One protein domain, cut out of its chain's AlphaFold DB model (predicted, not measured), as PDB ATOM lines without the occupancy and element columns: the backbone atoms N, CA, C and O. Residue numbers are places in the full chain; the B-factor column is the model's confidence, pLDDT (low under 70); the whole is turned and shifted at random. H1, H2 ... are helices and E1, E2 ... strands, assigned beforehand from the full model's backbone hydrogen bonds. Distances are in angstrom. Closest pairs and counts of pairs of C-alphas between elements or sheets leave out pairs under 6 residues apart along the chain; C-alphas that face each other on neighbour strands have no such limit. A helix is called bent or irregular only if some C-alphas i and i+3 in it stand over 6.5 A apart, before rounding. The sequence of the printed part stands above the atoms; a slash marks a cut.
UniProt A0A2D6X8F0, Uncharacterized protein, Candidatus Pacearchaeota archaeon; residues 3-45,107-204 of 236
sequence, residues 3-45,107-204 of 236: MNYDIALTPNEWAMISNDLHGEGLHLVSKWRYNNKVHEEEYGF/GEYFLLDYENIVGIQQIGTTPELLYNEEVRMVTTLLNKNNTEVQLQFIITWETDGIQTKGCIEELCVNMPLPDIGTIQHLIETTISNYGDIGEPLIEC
ATOM      1  N   MET A   3     213.060 177.519 175.160       96.19
ATOM      2  CA  MET A   3     213.959 176.384 174.989       96.19
ATOM      3  C   MET A   3     213.510 175.296 175.955       96.19
ATOM      4  O   MET A   3     213.350 175.561 177.149       96.19
ATOM      5  N   ASN A   4     213.253 174.100 175.436       95.62
ATOM      6  CA  ASN A   4     212.805 172.965 176.234       95.62
ATOM      7  C   ASN A   4     213.893 171.887 176.210       95.62
ATOM      8  O   ASN A   4     214.227 171.375 175.140       95.62
ATOM      9  N   TYR A   5     214.427 171.572 177.385       94.38
ATOM     10  CA  TYR A   5     215.411 170.521 177.616       94.38
ATOM     11  C   TYR A   5     214.677 169.285 178.139       94.38
ATOM     12  O   TYR A   5     214.051 169.338 179.202       94.38
ATOM     13  N   ASP A   6     214.742 168.186 177.390       93.31
ATOM     14  CA  ASP A   6     214.128 166.905 177.760       93.31
ATOM     15  C   ASP A   6     215.006 166.187 178.795       93.31
ATOM     16  O   ASP A   6     215.811 165.314 178.474       93.31
ATOM     17  N   ILE A   7     214.906 166.641 180.045       92.44
ATOM     18  CA  ILE A   7     215.640 166.096 181.182       92.44
ATOM     19  C   ILE A   7     214.704 165.909 182.373       92.44
ATOM     20  O   ILE A   7     214.017 166.830 182.822       92.44
ATOM     21  N   ALA A   8     214.706 164.693 182.915       93.06
ATOM     22  CA  ALA A   8     213.979 164.379 184.130       93.06
ATOM     23  C   ALA A   8     214.817 164.739 185.360       93.06
ATOM     24  O   ALA A   8     215.887 164.172 185.566       93.06
ATOM     25  N   LEU A   9     214.306 165.656 186.181       93.25
ATOM     26  CA  LEU A   9     214.961 166.125 187.400       93.25
ATOM     27  C   LEU A   9     214.049 165.920 188.598       93.25
ATOM     28  O   LEU A   9     212.924 166.427 188.641       93.25
ATOM     29  N   THR A  10     214.551 165.231 189.615       93.19
ATOM     30  CA  THR A  10     213.885 165.149 190.913       93.19
ATOM     31  C   THR A  10     213.790 166.536 191.564       93.19
ATOM     32  O   THR A  10     214.606 167.420 191.284       93.19
ATOM     33  N   PRO A  11     212.847 166.751 192.501       92.19
ATOM     34  CA  PRO A  11     212.768 168.015 193.234       92.19
ATOM     35  C   PRO A  11     214.074 168.397 193.941       92.19
ATOM     36  O   PRO A  11     214.406 169.575 194.017       92.19
ATOM     37  N   ASN A  12     214.829 167.408 194.432       93.19
ATOM     38  CA  ASN A  12     216.111 167.657 195.082       93.19
ATOM     39  C   ASN A  12     217.194 168.084 194.079       93.19
ATOM     40  O   ASN A  12     217.905 169.041 194.351       93.19
ATOM     41  N   GLU A  13     217.301 167.433 192.916       95.00
ATOM     42  CA  GLU A  13     218.237 167.860 191.859       95.00
ATOM     43  C   GLU A  13     217.896 169.258 191.344       95.00
ATOM     44  O   GLU A  13     218.783 170.084 191.159       95.00
ATOM     45  N   TRP A  14     216.607 169.567 191.191       95.69
ATOM     46  CA  TRP A  14     216.166 170.908 190.820       95.69
ATOM     47  C   TRP A  14     216.552 171.966 191.860       95.69
ATOM     48  O   TRP A  14     217.013 173.050 191.500       95.69
ATOM     49  N   ALA A  15     216.409 171.649 193.149       95.06
ATOM     50  CA  ALA A  15     216.898 172.512 194.215       95.06
ATOM     51  C   ALA A  15     218.418 172.701 194.109       95.06
ATOM     52  O   ALA A  15     218.887 173.832 194.166       95.06
ATOM     53  N   MET A  16     219.190 171.635 193.895       96.06
ATOM     54  CA  MET A  16     220.645 171.726 193.722       96.06
ATOM     55  C   MET A  16     221.031 172.624 192.540       96.06
ATOM     56  O   MET A  16     221.756 173.593 192.736       96.06
ATOM     57  N   ILE A  17     220.451 172.393 191.358       96.12
ATOM     58  CA  ILE A  17     220.668 173.211 190.154       96.12
ATOM     59  C   ILE A  17     220.348 174.681 190.419       96.12
ATOM     60  O   ILE A  17     221.140 175.553 190.080       96.12
ATOM     61  N   SER A  18     219.216 174.982 191.063       96.12
ATOM     62  CA  SER A  18     218.870 176.365 191.403       96.12
ATOM     63  C   SER A  18     219.899 177.030 192.320       96.12
ATOM     64  O   SER A  18     220.050 178.251 192.266       96.12
ATOM     65  N   ASN A  19     220.538 176.269 193.206       96.00
ATOM     66  CA  ASN A  19     221.532 176.795 194.136       96.00
ATOM     67  C   ASN A  19     222.899 176.962 193.470       96.00
ATOM     68  O   ASN A  19     223.576 177.952 193.732       96.00
ATOM     69  N   ASP A  20     223.261 176.059 192.562       96.69
ATOM     70  CA  ASP A  20     224.454 176.209 191.729       96.69
ATOM     71  C   ASP A  20     224.320 177.436 190.814       96.69
ATOM     72  O   ASP A  20     225.219 178.269 190.776       96.69
ATOM     73  N   LEU A  21     223.161 177.621 190.167       96.56
ATOM     74  CA  LEU A  21     222.867 178.816 189.364       96.56
ATOM     75  C   LEU A  21     222.957 180.108 190.180       96.56
ATOM     76  O   LEU A  21     223.465 181.110 189.683       96.56
ATOM     77  N   HIS A  22     222.506 180.093 191.437       95.81
ATOM     78  CA  HIS A  22     222.675 181.239 192.328       95.81
ATOM     79  C   HIS A  22     224.165 181.581 192.521       95.81
ATOM     80  O   HIS A  22     224.508 182.761 192.504       95.81
ATOM     81  N   GLY A  23     225.044 180.578 192.631       94.12
ATOM     82  CA  GLY A  23     226.497 180.777 192.686       94.12
ATOM     83  C   GLY A  23     227.100 181.385 191.413       94.12
ATOM     84  O   GLY A  23     228.127 182.053 191.490       94.12
ATOM     85  N   GLU A  24     226.432 181.217 190.271       95.12
ATOM     86  CA  GLU A  24     226.795 181.799 188.969       95.12
ATOM     87  C   GLU A  24     226.128 183.171 188.708       95.12
ATOM     88  O   GLU A  24     226.212 183.712 187.605       95.12
ATOM     89  N   GLY A  25     225.431 183.744 189.698       94.31
ATOM     90  CA  GLY A  25     224.733 185.033 189.567       94.31
ATOM     91  C   GLY A  25     223.355 184.948 188.894       94.31
ATOM     92  O   GLY A  25     222.814 185.962 188.449       94.31
ATOM     93  N   LEU A  26     222.771 183.748 188.777       95.81
ATOM     94  CA  LEU A  26     221.438 183.506 188.211       95.81
ATOM     95  C   LEU A  26     220.462 183.132 189.331       95.81
ATOM     96  O   LEU A  26     220.291 181.967 189.694       95.81
ATOM     97  N   HIS A  27     219.777 184.130 189.884       94.69
ATOM     98  CA  HIS A  27     218.945 183.939 191.068       94.69
ATOM     99  C   HIS A  27     217.482 183.708 190.691       94.69
ATOM    100  O   HIS A  27     216.814 184.605 190.172       94.69
ATOM    101  N   LEU A  28     216.956 182.514 190.986       94.69
ATOM    102  CA  LEU A  28     215.542 182.196 190.778       94.69
ATOM    103  C   LEU A  28     214.665 182.774 191.883       94.69
ATOM    104  O   LEU A  28     214.789 182.417 193.058       94.69
ATOM    105  N   VAL A  29     213.751 183.654 191.493       92.88
ATOM    106  CA  VAL A  29     212.926 184.445 192.395       92.88
ATOM    107  C   VAL A  29     211.448 184.408 192.016       92.88
ATOM    108  O   VAL A  29     211.054 184.091 190.891       92.88
ATOM    109  N   SER A  30     210.592 184.746 192.982       90.94
ATOM    110  CA  SER A  30     209.166 184.937 192.714       90.94
ATOM    111  C   SER A  30     208.935 186.133 191.786       90.94
ATOM    112  O   SER A  30     209.704 187.094 191.818       90.94
ATOM    113  N   LYS A  31     207.830 186.108 191.029       86.62
ATOM    114  CA  LYS A  31     207.407 187.229 190.177       86.62
ATOM    115  C   LYS A  31     207.420 188.549 190.947       86.62
ATOM    116  O   LYS A  31     208.105 189.475 190.554       86.62
ATOM    117  N   TRP A  32     206.714 188.590 192.076       82.62
ATOM    118  CA  TRP A  32     206.439 189.791 192.870       82.62
ATOM    119  C   TRP A  32     207.587 190.164 193.823       82.62
ATOM    120  O   TRP A  32     207.369 190.369 195.020       82.62
ATOM    121  N   ARG A  33     208.824 190.222 193.322       71.81
ATOM    122  CA  ARG A  33     209.984 190.601 194.139       71.81
ATOM    123  C   ARG A  33     210.105 192.124 194.208       71.81
ATOM    124  O   ARG A  33     210.580 192.759 193.280       71.81
ATOM    125  N   TYR A  34     209.696 192.702 195.337       64.38
ATOM    126  CA  TYR A  34     209.760 194.152 195.594       64.38
ATOM    127  C   TYR A  34     211.100 194.629 196.181       64.38
ATOM    128  O   TYR A  34     211.287 195.826 196.389       64.38
ATOM    129  N   ASN A  35     212.014 193.706 196.499       68.56
ATOM    130  CA  ASN A  35     213.333 194.014 197.049       68.56
ATOM    131  C   ASN A  35     214.416 193.689 196.018       68.56
ATOM    132  O   ASN A  35     214.435 192.593 195.462       68.56
ATOM    133  N   ASN A  36     215.343 194.621 195.814       66.69
ATOM    134  CA  ASN A  36     216.463 194.447 194.899       66.69
ATOM    135  C   ASN A  36     217.617 193.612 195.459       66.69
ATOM    136  O   ASN A  36     218.621 193.429 194.781       66.69
ATOM    137  N   LYS A  37     217.488 193.124 196.692       75.56
ATOM    138  CA  LYS A  37     218.493 192.274 197.322       75.56
ATOM    139  C   LYS A  37     218.116 190.811 197.211       75.56
ATOM    140  O   LYS A  37     216.993 190.419 197.551       75.56
ATOM    141  N   VAL A  38     219.081 190.015 196.772       84.31
ATOM    142  CA  VAL A  38     219.096 188.570 196.978       84.31
ATOM    143  C   VAL A  38     219.408 188.331 198.450       84.31
ATOM    144  O   VAL A  38     220.298 188.964 199.016       84.31
ATOM    145  N   HIS A  39     218.599 187.502 199.093       84.75
ATOM    146  CA  HIS A  39     218.806 187.101 200.474       84.75
ATOM    147  C   HIS A  39     219.530 185.758 200.435       84.75
ATOM    148  O   HIS A  39     218.981 184.779 199.936       84.75
ATOM    149  N   GLU A  40     220.767 185.706 200.920       86.00
ATOM    150  CA  GLU A  40     221.592 184.487 200.915       86.00
ATOM    151  C   GLU A  40     220.924 183.349 201.696       86.00
ATOM    152  O   GLU A  40     220.983 182.179 201.322       86.00
ATOM    153  N   GLU A  41     220.166 183.703 202.736       84.44
ATOM    154  CA  GLU A  41     219.297 182.794 203.472       84.44
ATOM    155  C   GLU A  41     218.119 182.246 202.651       84.44
ATOM    156  O   GLU A  41     217.280 181.542 203.202       84.44
ATOM    157  N   GLU A  42     218.001 182.548 201.359       85.62
ATOM    158  CA  GLU A  42     217.032 181.952 200.433       85.62
ATOM    159  C   GLU A  42     217.656 180.866 199.539       85.62
ATOM    160  O   GLU A  42     216.905 180.072 198.977       85.62
ATOM    161  N   TYR A  43     218.985 180.673 199.585       91.06
ATOM    162  CA  TYR A  43     219.717 179.632 198.844       91.06
ATOM    163  C   TYR A  43     220.597 178.730 199.750       91.06
ATOM    164  O   TYR A  43     220.639 178.895 200.970       91.06
ATOM    165  N   GLY A  44     221.221 177.697 199.191       92.19
ATOM    166  CA  GLY A  44     222.131 176.756 199.848       92.19
ATOM    167  C   GLY A  44     221.505 175.507 200.490       92.19
ATOM    168  O   GLY A  44     220.286 175.313 200.532       92.19
ATOM    169  N   PHE A  45     222.389 174.649 201.010       92.00
ATOM    170  CA  PHE A  45     222.062 173.444 201.775       92.00
ATOM    171  C   PHE A  45     221.901 173.768 203.260       92.00
ATOM    172  O   PHE A  45     222.776 174.404 203.853       92.00
ATOM    173  N   GLY A 107     210.841 180.843 193.040       93.00
ATOM    174  CA  GLY A 107     210.022 181.035 191.861       93.00
ATOM    175  C   GLY A 107     210.774 180.683 190.589       93.00
ATOM    176  O   GLY A 107     211.725 179.909 190.609       93.00
ATOM    177  N   GLU A 108     210.310 181.248 189.486       95.25
ATOM    178  CA  GLU A 108     210.754 180.918 188.131       95.25
ATOM    179  C   GLU A 108     211.446 182.081 187.419       95.25
ATOM    180  O   GLU A 108     211.978 181.875 186.340       95.25
ATOM    181  N   TYR A 109     211.425 183.298 187.971       95.81
ATOM    182  CA  TYR A 109     211.960 184.496 187.316       95.81
ATOM    183  C   TYR A 109     213.421 184.691 187.688       95.81
ATOM    184  O   TYR A 109     213.789 184.430 188.830       95.81
ATOM    185  N   PHE A 110     214.239 185.201 186.772       94.81
ATOM    186  CA  PHE A 110     215.626 185.518 187.094       94.81
ATOM    187  C   PHE A 110     215.819 186.953 187.567       94.81
ATOM    188  O   PHE A 110     215.416 187.904 186.902       94.81
ATOM    189  N   LEU A 111     216.519 187.090 188.689       93.75
ATOM    190  CA  LEU A 111     217.302 188.273 189.016       93.75
ATOM    191  C   LEU A 111     218.760 187.945 188.670       93.75
ATOM    192  O   LEU A 111     219.285 186.939 189.145       93.75
ATOM    193  N   LEU A 112     219.372 188.750 187.802       93.50
ATOM    194  CA  LEU A 112     220.680 188.481 187.204       93.50
ATOM    195  C   LEU A 112     221.752 189.391 187.815       93.50
ATOM    196  O   LEU A 112     221.556 190.604 187.899       93.50
ATOM    197  N   ASP A 113     222.876 188.794 188.209       92.25
ATOM    198  CA  ASP A 113     224.041 189.460 188.811       92.25
ATOM    199  C   ASP A 113     225.363 188.800 188.361       92.25
ATOM    200  O   ASP A 113     226.276 188.564 189.148       92.25
ATOM    201  N   TYR A 114     225.454 188.428 187.081       91.31
ATOM    202  CA  TYR A 114     226.684 187.913 186.472       91.31
ATOM    203  C   TYR A 114     227.540 189.040 185.861       91.31
ATOM    204  O   TYR A 114     227.092 190.171 185.658       91.31
ATOM    205  N   GLU A 115     228.806 188.756 185.551       89.25
ATOM    206  CA  GLU A 115     229.705 189.755 184.962       89.25
ATOM    207  C   GLU A 115     229.345 190.089 183.504       89.25
ATOM    208  O   GLU A 115     229.053 189.209 182.700       89.25
ATOM    209  N   ASN A 116     229.494 191.359 183.113       91.00
ATOM    210  CA  ASN A 116     229.287 191.834 181.735       91.00
ATOM    211  C   ASN A 116     227.843 191.712 181.208       91.00
ATOM    212  O   ASN A 116     227.656 191.593 179.996       91.00
ATOM    213  N   ILE A 117     226.832 191.780 182.084       93.88
ATOM    214  CA  ILE A 117     225.434 191.944 181.654       93.88
ATOM    215  C   ILE A 117     225.332 193.179 180.742       93.88
ATOM    216  O   ILE A 117     225.840 194.253 181.077       93.88
ATOM    217  N   VAL A 118     224.688 193.016 179.581       94.75
ATOM    218  CA  VAL A 118     224.479 194.109 178.616       94.75
ATOM    219  C   VAL A 118     223.286 194.971 179.021       94.75
ATOM    220  O   VAL A 118     223.366 196.201 178.971       94.75
ATOM    221  N   GLY A 119     222.179 194.336 179.410       93.38
ATOM    222  CA  GLY A 119     221.022 195.024 179.973       93.38
ATOM    223  C   GLY A 119     221.287 195.615 181.363       93.38
ATOM    224  O   GLY A 119     222.262 195.310 182.044       93.38
ATOM    225  N   ILE A 120     220.373 196.458 181.825       93.88
ATOM    226  CA  ILE A 120     220.355 196.943 183.204       93.88
ATOM    227  C   ILE A 120     219.282 196.160 183.946       93.88
ATOM    228  O   ILE A 120     218.107 196.222 183.583       93.88
ATOM    229  N   GLN A 121     219.670 195.444 185.000       92.19
ATOM    230  CA  GLN A 121     218.708 194.759 185.857       92.19
ATOM    231  C   GLN A 121     217.773 195.780 186.511       92.19
ATOM    232  O   GLN A 121     218.182 196.604 187.332       92.19
ATOM    233  N   GLN A 122     216.492 195.691 186.165       88.81
ATOM    234  CA  GLN A 122     215.418 196.450 186.775       88.81
ATOM    235  C   GLN A 122     214.518 195.511 187.574       88.81
ATOM    236  O   GLN A 122     214.289 194.350 187.224       88.81
ATOM    237  N   ILE A 123     214.025 196.019 188.698       78.12
ATOM    238  CA  ILE A 123     213.147 195.280 189.596       78.12
ATOM    239  C   ILE A 123     211.918 196.153 189.809       78.12
ATOM    240  O   ILE A 123     211.942 197.129 190.559       78.12
ATOM    241  N   GLY A 124     210.874 195.851 189.036       74.69
ATOM    242  CA  GLY A 124     209.556 196.458 189.156       74.69
ATOM    243  C   GLY A 124     208.591 195.494 189.836       74.69
ATOM    244  O   GLY A 124     208.800 195.053 190.959       74.69
ATOM    245  N   THR A 125     207.515 195.155 189.130       82.19
ATOM    246  CA  THR A 125     206.605 194.075 189.540       82.19
ATOM    247  C   THR A 125     207.169 192.689 189.239       82.19
ATOM    248  O   THR A 125     206.825 191.746 189.937       82.19
ATOM    249  N   THR A 126     207.997 192.594 188.201       89.50
ATOM    250  CA  THR A 126     208.675 191.391 187.720       89.50
ATOM    251  C   THR A 126     210.139 191.772 187.476       89.50
ATOM    252  O   THR A 126     210.369 192.879 186.979       89.50
ATOM    253  N   PRO A 127     211.123 190.925 187.818       92.38
ATOM    254  CA  PRO A 127     212.508 191.135 187.407       92.38
ATOM    255  C   PRO A 127     212.640 191.139 185.880       92.38
ATOM    256  O   PRO A 127     212.115 190.249 185.208       92.38
ATOM    257  N   GLU A 128     213.334 192.135 185.341       94.12
ATOM    258  CA  GLU A 128     213.571 192.270 183.901       94.12
ATOM    259  C   GLU A 128     214.922 192.936 183.623       94.12
ATOM    260  O   GLU A 128     215.409 193.734 184.425       94.12
ATOM    261  N   LEU A 129     215.527 192.615 182.479       95.31
ATOM    262  CA  LEU A 129     216.620 193.404 181.919       95.31
ATOM    263  C   LEU A 129     216.034 194.497 181.034       95.31
ATOM    264  O   LEU A 129     215.265 194.212 180.113       95.31
ATOM    265  N   LEU A 130     216.414 195.741 181.309       95.31
ATOM    266  CA  LEU A 130     216.105 196.887 180.467       95.31
ATOM    267  C   LEU A 130     217.298 197.176 179.555       95.31
ATOM    268  O   LEU A 130     218.421 197.361 180.024       95.31
ATOM    269  N   TYR A 131     217.038 197.261 178.261       95.19
ATOM    270  CA  TYR A 131     217.995 197.712 177.265       95.19
ATOM    271  C   TYR A 131     217.617 199.114 176.769       95.19
ATOM    272  O   TYR A 131     216.635 199.719 177.209       95.19
ATOM    273  N   ASN A 132     218.412 199.658 175.849       88.38
ATOM    274  CA  ASN A 132     218.111 200.944 175.223       88.38
ATOM    275  C   ASN A 132     216.753 200.911 174.490       88.38
ATOM    276  O   ASN A 132     216.271 199.847 174.107       88.38
ATOM    277  N   GLU A 133     216.160 202.090 174.261       82.19
ATOM    278  CA  GLU A 133     214.907 202.251 173.493       82.19
ATOM    279  C   GLU A 133     213.701 201.494 174.089       82.19
ATOM    280  O   GLU A 133     212.828 201.034 173.361       82.19
ATOM    281  N   GLU A 134     213.655 201.356 175.419       87.25
ATOM    282  CA  GLU A 134     212.562 200.703 176.161       87.25
ATOM    283  C   GLU A 134     212.352 199.214 175.830       87.25
ATOM    284  O   GLU A 134     211.294 198.644 176.115       87.25
ATOM    285  N   VAL A 135     213.367 198.552 175.270       94.38
ATOM    286  CA  VAL A 135     213.359 197.098 175.095       94.38
ATOM    287  C   VAL A 135     213.552 196.428 176.452       94.38
ATOM    288  O   VAL A 135     214.497 196.722 177.182       94.38
ATOM    289  N   ARG A 136     212.671 195.490 176.786       95.62
ATOM    290  CA  ARG A 136     212.675 194.752 178.054       95.62
ATOM    291  C   ARG A 136     212.767 193.266 177.791       95.62
ATOM    292  O   ARG A 136     212.088 192.768 176.896       95.62
ATOM    293  N   MET A 137     213.532 192.552 178.606       96.69
ATOM    294  CA  MET A 137     213.574 191.094 178.592       96.69
ATOM    295  C   MET A 137     213.238 190.532 179.967       96.69
ATOM    296  O   MET A 137     213.919 190.808 180.951       96.69
ATOM    297  N   VAL A 138     212.208 189.691 180.011       96.62
ATOM    298  CA  VAL A 138     211.892 188.850 181.167       96.62
ATOM    299  C   VAL A 138     212.388 187.444 180.877       96.62
ATOM    300  O   VAL A 138     212.029 186.863 179.848       96.62
ATOM    301  N   THR A 139     213.166 186.890 181.802       97.38
ATOM    302  CA  THR A 139     213.698 185.531 181.689       97.38
ATOM    303  C   THR A 139     213.142 184.651 182.797       97.38
ATOM    304  O   THR A 139     213.139 185.047 183.966       97.38
ATOM    305  N   THR A 140     212.692 183.451 182.434       97.69
ATOM    306  CA  THR A 140     212.197 182.454 183.387       97.69
ATOM    307  C   THR A 140     212.797 181.074 183.151       97.69
ATOM    308  O   THR A 140     213.020 180.695 182.001       97.69
ATOM    309  N   LEU A 141     212.970 180.295 184.217       97.75
ATOM    310  CA  LEU A 141     213.357 178.887 184.171       97.75
ATOM    311  C   LEU A 141     212.395 178.050 185.021       97.75
ATOM    312  O   LEU A 141     212.191 178.330 186.203       97.75
ATOM    313  N   LEU A 142     211.816 177.009 184.424       95.88
ATOM    314  CA  LEU A 142     210.893 176.099 185.103       95.88
ATOM    315  C   LEU A 142     211.340 174.650 184.961       95.88
ATOM    316  O   LEU A 142     211.661 174.218 183.861       95.88
ATOM    317  N   ASN A 143     211.220 173.873 186.036       94.44
ATOM    318  CA  ASN A 143     211.159 172.417 185.951       94.44
ATOM    319  C   ASN A 143     209.690 171.984 185.809       94.44
ATOM    320  O   ASN A 143     208.925 171.959 186.779       94.44
ATOM    321  N   LYS A 144     209.266 171.687 184.581       91.69
ATOM    322  CA  LYS A 144     207.907 171.255 184.264       91.69
ATOM    323  C   LYS A 144     207.746 169.766 184.520       91.69
ATOM    324  O   LYS A 144     208.335 168.926 183.846       91.69
ATOM    325  N   ASN A 145     206.871 169.451 185.474       88.69
ATOM    326  CA  ASN A 145     206.468 168.087 185.824       88.69
ATOM    327  C   ASN A 145     207.632 167.137 186.163       88.69
ATOM    328  O   ASN A 145     207.428 165.926 186.127       88.69
ATOM    329  N   ASN A 146     208.818 167.652 186.512       89.50
ATOM    330  CA  ASN A 146     210.030 166.857 186.749       89.50
ATOM    331  C   ASN A 146     210.517 166.070 185.520       89.50
ATOM    332  O   ASN A 146     211.248 165.094 185.676       89.50
ATOM    333  N   THR A 147     210.099 166.460 184.313       89.88
ATOM    334  CA  THR A 147     210.444 165.775 183.053       89.88
ATOM    335  C   THR A 147     211.027 166.705 181.997       89.88
ATOM    336  O   THR A 147     211.572 166.224 181.017       89.88
ATOM    337  N   GLU A 148     210.867 168.017 182.154       93.06
ATOM    338  CA  GLU A 148     211.351 169.012 181.201       93.06
ATOM    339  C   GLU A 148     211.859 170.230 181.968       93.06
ATOM    340  O   GLU A 148     211.161 170.746 182.844       93.06
ATOM    341  N   VAL A 149     213.025 170.746 181.588       95.88
ATOM    342  CA  VAL A 149     213.450 172.089 181.996       95.88
ATOM    343  C   VAL A 149     213.159 173.067 180.872       95.88
ATOM    344  O   VAL A 149     213.469 172.820 179.711       95.88
ATOM    345  N   GLN A 150     212.557 174.197 181.216       96.94
ATOM    346  CA  GLN A 150     212.109 175.187 180.256       96.94
ATOM    347  C   GLN A 150     212.693 176.555 180.563       96.94
ATOM    348  O   GLN A 150     212.290 177.193 181.535       96.94
ATOM    349  N   LEU A 151     213.593 177.011 179.696       97.69
ATOM    350  CA  LEU A 151     214.143 178.363 179.703       97.69
ATOM    351  C   LEU A 151     213.347 179.228 178.727       97.69
ATOM    352  O   LEU A 151     213.184 178.881 177.558       97.69
ATOM    353  N   GLN A 152     212.829 180.359 179.185       97.81
ATOM    354  CA  GLN A 152     212.021 181.250 178.363       97.81
ATOM    355  C   GLN A 152     212.511 182.690 178.475       97.81
ATOM    356  O   GLN A 152     212.727 183.199 179.568       97.81
ATOM    357  N   PHE A 153     212.605 183.347 177.321       97.44
ATOM    358  CA  PHE A 153     212.898 184.767 177.167       97.44
ATOM    359  C   PHE A 153     211.698 185.452 176.511       97.44
ATOM    360  O   PHE A 153     211.290 185.094 175.395       97.44
ATOM    361  N   ILE A 154     211.122 186.440 177.188       96.56
ATOM    362  CA  ILE A 154     210.066 187.302 176.652       96.56
ATOM    363  C   ILE A 154     210.669 188.684 176.449       96.56
ATOM    364  O   ILE A 154     210.933 189.389 177.418       96.56
ATOM    365  N   ILE A 155     210.876 189.053 175.187       96.19
ATOM    366  CA  ILE A 155     211.422 190.352 174.798       96.19
ATOM    367  C   ILE A 155     210.262 191.215 174.317       96.19
ATOM    368  O   ILE A 155     209.502 190.800 173.442       96.19
ATOM    369  N   THR A 156     210.108 192.389 174.920       95.12
ATOM    370  CA  THR A 156     209.038 193.339 174.616       95.12
ATOM    371  C   THR A 156     209.657 194.674 174.254       95.12
ATOM    372  O   THR A 156     210.531 195.159 174.966       95.12
ATOM    373  N   TRP A 157     209.188 195.271 173.166       93.81
ATOM    374  CA  TRP A 157     209.550 196.622 172.767       93.81
ATOM    375  C   TRP A 157     208.272 197.417 172.515       93.81
ATOM    376  O   TRP A 157     207.465 197.047 171.658       93.81
ATOM    377  N   GLU A 158     208.071 198.472 173.299       90.19
ATOM    378  CA  GLU A 158     206.954 199.400 173.138       90.19
ATOM    379  C   GLU A 158     207.406 200.587 172.281       90.19
ATOM    380  O   GLU A 158     208.502 201.115 172.445       90.19
ATOM    381  N   THR A 159     206.593 200.978 171.300       87.69
ATOM    382  CA  THR A 159     206.959 202.021 170.338       87.69
ATOM    383  C   THR A 159     205.723 202.713 169.773       87.69
ATOM    384  O   THR A 159     204.705 202.076 169.503       87.69
ATOM    385  N   ASP A 160     205.824 204.026 169.551       83.06
ATOM    386  CA  ASP A 160     204.716 204.881 169.100       83.06
ATOM    387  C   ASP A 160     204.382 204.748 167.598       83.06
ATOM    388  O   ASP A 160     203.489 205.430 167.089       83.06
ATOM    389  N   GLY A 161     205.086 203.893 166.848       81.50
ATOM    390  CA  GLY A 161     204.924 203.783 165.397       81.50
ATOM    391  C   GLY A 161     205.211 202.398 164.830       81.50
ATOM    392  O   GLY A 161     205.796 201.537 165.478       81.50
ATOM    393  N   ILE A 162     204.805 202.179 163.575       81.94
ATOM    394  CA  ILE A 162     205.143 200.947 162.855       81.94
ATOM    395  C   ILE A 162     206.641 200.953 162.565       81.94
ATOM    396  O   ILE A 162     207.150 201.843 161.882       81.94
ATOM    397  N   GLN A 163     207.322 199.922 163.046       86.88
ATOM    398  CA  GLN A 163     208.760 199.774 162.893       86.88
ATOM    399  C   GLN A 163     209.112 198.898 161.700       86.88
ATOM    400  O   GLN A 163     208.361 198.010 161.287       86.88
ATOM    401  N   THR A 164     210.286 199.154 161.127       88.50
ATOM    402  CA  THR A 164     210.810 198.305 160.058       88.50
ATOM    403  C   THR A 164     211.328 196.993 160.633       88.50
ATOM    404  O   THR A 164     211.789 196.937 161.773       88.50
ATOM    405  N   LYS A 165     211.321 195.936 159.815       88.12
ATOM    406  CA  LYS A 165     211.879 194.634 160.195       88.12
ATOM    407  C   LYS A 165     213.322 194.745 160.715       88.12
ATOM    408  O   LYS A 165     213.638 194.114 161.710       88.12
ATOM    409  N   GLY A 166     214.160 195.571 160.081       91.44
ATOM    410  CA  GLY A 166     215.553 195.756 160.501       91.44
ATOM    411  C   GLY A 166     215.683 196.382 161.892       91.44
ATOM    412  O   GLY A 166     216.513 195.940 162.675       91.44
ATOM    413  N   CYS A 167     214.825 197.350 162.235       90.62
ATOM    414  CA  CYS A 167     214.789 197.917 163.587       90.62
ATOM    415  C   CYS A 167     214.358 196.875 164.626       90.62
ATOM    416  O   CYS A 167     214.950 196.798 165.697       90.62
ATOM    417  N   ILE A 168     213.356 196.054 164.293       89.56
ATOM    418  CA  ILE A 168     212.883 194.977 165.173       89.56
ATOM    419  C   ILE A 168     213.987 193.934 165.388       89.56
ATOM    420  O   ILE A 168     214.218 193.530 166.520       89.56
ATOM    421  N   GLU A 169     214.687 193.508 164.334       91.75
ATOM    422  CA  GLU A 169     215.799 192.552 164.452       91.75
ATOM    423  C   GLU A 169     216.948 193.124 165.291       91.75
ATOM    424  O   GLU A 169     217.454 192.447 166.182       91.75
ATOM    425  N   GLU A 170     217.323 194.383 165.079       93.44
ATOM    426  CA  GLU A 170     218.404 195.000 165.846       93.44
ATOM    427  C   GLU A 170     218.071 195.094 167.342       93.44
ATOM    428  O   GLU A 170     218.859 194.677 168.191       93.44
ATOM    429  N   LEU A 171     216.878 195.591 167.669       93.12
ATOM    430  CA  LEU A 171     216.492 195.885 169.048       93.12
ATOM    431  C   LEU A 171     215.963 194.659 169.802       93.12
ATOM    432  O   LEU A 171     216.292 194.467 170.965       93.12
ATOM    433  N   CYS A 172     215.160 193.809 169.161       92.50
ATOM    434  CA  CYS A 172     214.530 192.660 169.823       92.50
ATOM    435  C   CYS A 172     215.308 191.348 169.655       92.50
ATOM    436  O   CYS A 172     214.916 190.347 170.253       92.50
ATOM    437  N   VAL A 173     216.367 191.319 168.835       92.38
ATOM    438  CA  VAL A 173     217.214 190.126 168.656       92.38
ATOM    439  C   VAL A 173     218.658 190.439 168.976       92.38
ATOM    440  O   VAL A 173     219.164 189.919 169.963       92.38
ATOM    441  N   ASN A 174     219.315 191.285 168.182       95.00
ATOM    442  CA  ASN A 174     220.766 191.469 168.277       95.00
ATOM    443  C   ASN A 174     221.184 192.068 169.622       95.00
ATOM    444  O   ASN A 174     222.171 191.629 170.206       95.00
ATOM    445  N   MET A 175     220.415 193.035 170.123       95.31
ATOM    446  CA  MET A 175     220.688 193.707 171.390       95.31
ATOM    447  C   MET A 175     220.638 192.769 172.615       95.31
ATOM    448  O   MET A 175     221.622 192.754 173.353       95.31
ATOM    449  N   PRO A 176     219.581 191.961 172.848       96.00
ATOM    450  CA  PRO A 176     219.549 191.021 173.974       96.00
ATOM    451  C   PRO A 176     220.358 189.732 173.747       96.00
ATOM    452  O   PRO A 176     220.596 188.991 174.701       96.00
ATOM    453  N   LEU A 177     220.789 189.434 172.514       95.50
ATOM    454  CA  LEU A 177     221.455 188.170 172.172       95.50
ATOM    455  C   LEU A 177     222.675 187.818 173.047       95.50
ATOM    456  O   LEU A 177     222.793 186.643 173.401       95.50
ATOM    457  N   PRO A 178     223.568 188.756 173.423       96.62
ATOM    458  CA  PRO A 178     224.701 188.430 174.286       96.62
ATOM    459  C   PRO A 178     224.269 187.914 175.663       96.62
ATOM    460  O   PRO A 178     224.810 186.916 176.132       96.62
ATOM    461  N   ASP A 179     223.260 188.537 176.282       97.50
ATOM    462  CA  ASP A 179     222.728 188.093 177.576       97.50
ATOM    463  C   ASP A 179     222.008 186.748 177.447       97.50
ATOM    464  O   ASP A 179     222.218 185.859 178.269       97.50
ATOM    465  N   ILE A 180     221.216 186.556 176.382       96.69
ATOM    466  CA  ILE A 180     220.575 185.264 176.081       96.69
ATOM    467  C   ILE A 180     221.629 184.157 175.991       96.69
ATOM    468  O   ILE A 180     221.459 183.107 176.607       96.69
ATOM    469  N   GLY A 181     222.718 184.401 175.255       96.44
ATOM    470  CA  GLY A 181     223.803 183.438 175.078       96.44
ATOM    471  C   GLY A 181     224.508 183.091 176.388       96.44
ATOM    472  O   GLY A 181     224.731 181.914 176.665       96.44
ATOM    473  N   THR A 182     224.812 184.091 177.220       97.50
ATOM    474  CA  THR A 182     225.435 183.876 178.535       97.50
ATOM    475  C   THR A 182     224.518 183.093 179.470       97.50
ATOM    476  O   THR A 182     224.942 182.093 180.048       97.50
ATOM    477  N   ILE A 183     223.246 183.491 179.579       97.62
ATOM    478  CA  ILE A 183     222.261 182.813 180.432       97.62
ATOM    479  C   ILE A 183     222.074 181.361 179.983       97.62
ATOM    480  O   ILE A 183     222.094 180.455 180.816       97.62
ATOM    481  N   GLN A 184     221.928 181.133 178.676       96.12
ATOM    482  CA  GLN A 184     221.811 179.792 178.111       96.12
ATOM    483  C   GLN A 184     223.043 178.945 178.450       96.12
ATOM    484  O   GLN A 184     222.893 177.841 178.966       96.12
ATOM    485  N   HIS A 185     224.249 179.476 178.231       95.94
ATOM    486  CA  HIS A 185     225.492 178.761 178.509       95.94
ATOM    487  C   HIS A 185     225.626 178.357 179.982       95.94
ATOM    488  O   HIS A 185     225.985 177.212 180.269       95.94
ATOM    489  N   LEU A 186     225.329 179.274 180.908       96.75
ATOM    490  CA  LEU A 186     225.404 179.005 182.345       96.75
ATOM    491  C   LEU A 186     224.400 177.921 182.745       96.75
ATOM    492  O   LEU A 186     224.772 176.952 183.399       96.75
ATOM    493  N   ILE A 187     223.159 178.017 182.265       96.31
ATOM    494  CA  ILE A 187     222.113 177.024 182.542       96.31
ATOM    495  C   ILE A 187     222.484 175.647 181.997       96.31
ATOM    496  O   ILE A 187     222.411 174.659 182.725       96.31
ATOM    497  N   GLU A 188     222.905 175.571 180.738       95.62
ATOM    498  CA  GLU A 188     223.287 174.310 180.104       95.62
ATOM    499  C   GLU A 188     224.486 173.674 180.808       95.62
ATOM    500  O   GLU A 188     224.474 172.477 181.100       95.62
ATOM    501  N   THR A 189     225.486 174.476 181.171       95.38
ATOM    502  CA  THR A 189     226.654 173.999 181.922       95.38
ATOM    503  C   THR A 189     226.251 173.464 183.293       95.38
ATOM    504  O   THR A 189     226.677 172.372 183.668       95.38
ATOM    505  N   THR A 190     225.398 174.182 184.030       95.81
ATOM    506  CA  THR A 190     224.943 173.736 185.352       95.81
ATOM    507  C   THR A 190     224.110 172.462 185.261       95.81
ATOM    508  O   THR A 190     224.376 171.520 186.003       95.81
ATOM    509  N   ILE A 191     223.135 172.384 184.348       93.94
ATOM    510  CA  ILE A 191     222.261 171.205 184.221       93.94
ATOM    511  C   ILE A 191     223.054 169.978 183.743       93.94
ATOM    512  O   ILE A 191     222.796 168.874 184.225       93.94
ATOM    513  N   SER A 192     224.065 170.162 182.886       93.44
ATOM    514  CA  SER A 192     224.941 169.075 182.410       93.44
ATOM    515  C   SER A 192     225.652 168.317 183.540       93.44
ATOM    516  O   SER A 192     226.037 167.161 183.366       93.44
ATOM    517  N   ASN A 193     225.816 168.933 184.716       92.75
ATOM    518  CA  ASN A 193     226.396 168.268 185.888       92.75
ATOM    519  C   ASN A 193     225.460 167.217 186.514       92.75
ATOM    520  O   ASN A 193     225.914 166.381 187.295       92.75
ATOM    521  N   TYR A 194     224.168 167.253 186.177       90.69
ATOM    522  CA  TYR A 194     223.116 166.416 186.763       90.69
ATOM    523  C   TYR A 194     222.535 165.399 185.778       90.69
ATOM    524  O   TYR A 194     221.900 164.430 186.192       90.69
ATOM    525  N   GLY A 195     222.775 165.572 184.482       86.38
ATOM    526  CA  GLY A 195     222.339 164.635 183.459       86.38
ATOM    527  C   GLY A 195     222.771 165.073 182.070       86.38
ATOM    528  O   GLY A 195     223.204 166.203 181.868       86.38
ATOM    529  N   ASP A 196     222.652 164.159 181.113       86.62
ATOM    530  CA  ASP A 196     222.890 164.479 179.710       86.62
ATOM    531  C   ASP A 196     221.764 165.385 179.209       86.62
ATOM    532  O   ASP A 196     220.595 164.986 179.190       86.62
ATOM    533  N   ILE A 197     222.116 166.613 178.841       85.12
ATOM    534  CA  ILE A 197     221.190 167.528 178.192       85.12
ATOM    535  C   ILE A 197     221.337 167.346 176.687       85.12
ATOM    536  O   ILE A 197     222.356 167.671 176.084       85.12
ATOM    537  N   GLY A 198     220.307 166.782 176.063       84.12
ATOM    538  CA  GLY A 198     220.212 166.801 174.610       84.12
ATOM    539  C   GLY A 198     220.098 168.233 174.076       84.12
ATOM    540  O   GLY A 198     219.894 169.191 174.824       84.12
ATOM    541  N   GLU A 199     220.166 168.369 172.754       89.12
ATOM    542  CA  GLU A 199     219.885 169.638 172.079       89.12
ATOM    543  C   GLU A 199     218.467 170.132 172.428       89.12
ATOM    544  O   GLU A 199     217.499 169.381 172.236       89.12
ATOM    545  N   PRO A 200     218.305 171.371 172.926       92.44
ATOM    546  CA  PRO A 200     216.995 171.872 173.306       92.44
ATOM    547  C   PRO A 200     216.087 172.063 172.092       92.44
ATOM    548  O   PRO A 200     216.498 172.527 171.024       92.44
ATOM    549  N   LEU A 201     214.790 171.821 172.284       93.38
ATOM    550  CA  LEU A 201     213.782 172.259 171.324       93.38
ATOM    551  C   LEU A 201     213.565 173.769 171.472       93.38
ATOM    552  O   LEU A 201     213.019 174.222 172.482       93.38
ATOM    553  N   ILE A 202     213.946 174.534 170.446       93.06
ATOM    554  CA  ILE A 202     213.823 175.995 170.425       93.06
ATOM    555  C   ILE A 202     212.546 176.424 169.692       93.06
ATOM    556  O   ILE A 202     212.392 176.247 168.484       93.06
ATOM    557  N   GLU A 203     211.650 177.068 170.431       91.25
ATOM    558  CA  GLU A 203     210.424 177.699 169.956       91.25
ATOM    559  C   GLU A 203     210.594 179.227 169.968       91.25
ATOM    560  O   GLU A 203     210.697 179.869 171.020       91.25
ATOM    561  N   CYS A 204     210.618 179.850 168.789       89.12
ATOM    562  CA  CYS A 204     210.744 181.298 168.656       89.12
ATOM    563  C   CYS A 204     209.624 181.866 167.785       89.12
ATOM    564  O   CYS A 204     209.417 181.424 166.657       89.12
TER     565      CYS A 204
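What this domain is: This is residues 3 to 45 and 107 to 204 of the 236 residues of an uncharacterized protein of Candidatus Pacearchaeota archaeon (UniProt A0A2D6X8F0). A twisted antiparallel sheet is built round one long hairpin, E6 and E7, with short strands at its two sides, and H3 and H2 cover one face, H3 along the long strands and H2 slantwise near their far end. A small two-strand sheet, E2 and E3, sits beside E6 next to E5, and H1 packs on E2 and on part of H3; residues 160 to 167, of which 165 to 167 belong to H2, stick out at one end. The printed part has 141 residues, with three named helices and eight named strands in the order E1 H1 E2 E3 E4 E5 E6 E7 H2 H3 E8; the large sheet runs E4 E5 E6 E7 E1 E8, and the class is mixed, helices and strands. It is compact, with a radius of gyration of the C-alphas of 15.6 A and spans of 48 by 34 by 26 A.

Where its parts are: In the large sheet, E6 is residues 135 to 144, 28.0 A from first to last C-alpha, and E7 is residues 148 to 157, 28.9 A. E5 is residues 127 to 130 and E4 is residues 120 to 123. E1, residues 3 to 5, begins at C-alpha 3 (213.959, 176.384, 174.989), and E8, residues 201 to 203, ends at C-alpha 203 (210.424, 177.699, 169.956). The longest helix, H3, is residues 177 to 192, 21.9 A, and begins at C-alpha 177 (221.455, 188.170, 172.172). H2 is residues 165 to 174, 12.4 A; it is neither bent nor irregular, but only just: C-alphas 171 and 174 are 6.2 A apart. H1 is residues 11 to 23, 18.8 A. E2 is residues 26 to 29 and E3 is residues 109 to 112.

How they stand to each other: E4, E5, E6 and E7 form a meander, each strand the antiparallel neighbour of the one before. The hairpin of E6 and E7 has N 140 and O 152 at 2.9 A, within hydrogen-bond range. E5 and E6, also a hairpin, have N 137 and O 129 at 2.8 A; in the hairpin of E4 and E5, N 120 and O 130 are 2.8 A apart. On the other side of E7 from E6, its antiparallel neighbour E1 has N 3 and O 151 at 2.8 A, and the edge strand E8 is the antiparallel neighbour of E1, with N 201 and O 4 within hydrogen-bond range at 2.9 A. H2 and H3 lie on the same face, two layers with the sheet. H3 lies over E6 and E7 at a height of 9.7 A and runs along the strands, at 10 degrees to E7 on the local plane; its closest C-alphas to E7 are those of Ile 180 and Phe 153, 7.8 A. H2 has a height of 9.8 A and lies over E7, slantwise at 46 degrees on the local plane; the closest C-alphas are those of Cys 172 and Ile 155, 6.3 A. H2 and H3 meet only through their link. E7, H2 H3 and E8 form a split strand-helix-strand unit, two strands running the same way with E1 between them, and its crossover is right-handed. E2 and E3 are antiparallel neighbours, with N 27 and O 111 at 2.9 A. The closest C-alphas of E3 and E6 are those of Tyr 109 and Thr 140, 4.4 A. H1 touches H3 with residues 17 to 21 alone, opposite ways at a steep tilt of 47 degrees, the closest C-alphas being those of Ile 17 and Thr 190, 6.5 A. H1 is on the large sheet only just, with 5 pairs of C-alphas within 10 A, and only grazes it with residues 11 to 18. The closest C-alphas of H1 and E2 are those of Leu 21 and His 27, 6.7 A. In H1, H2 and H3 every O i to N i+4 pair is within hydrogen-bond range.

The domain as a whole: The two C-alphas farthest apart are those of Phe 45 and Ile 162, 50.6 A. Residues 46 to 106 are not printed, and C-alphas 45 and 107 are 17.3 A apart across this cut, which lies in the link from E2 to E3. Of the links that are printed whole, none is long. Residues 30 to 45 hold no named element. The mean pLDDT of the printed part is 91.6, and residues 34 to 36 are under 70.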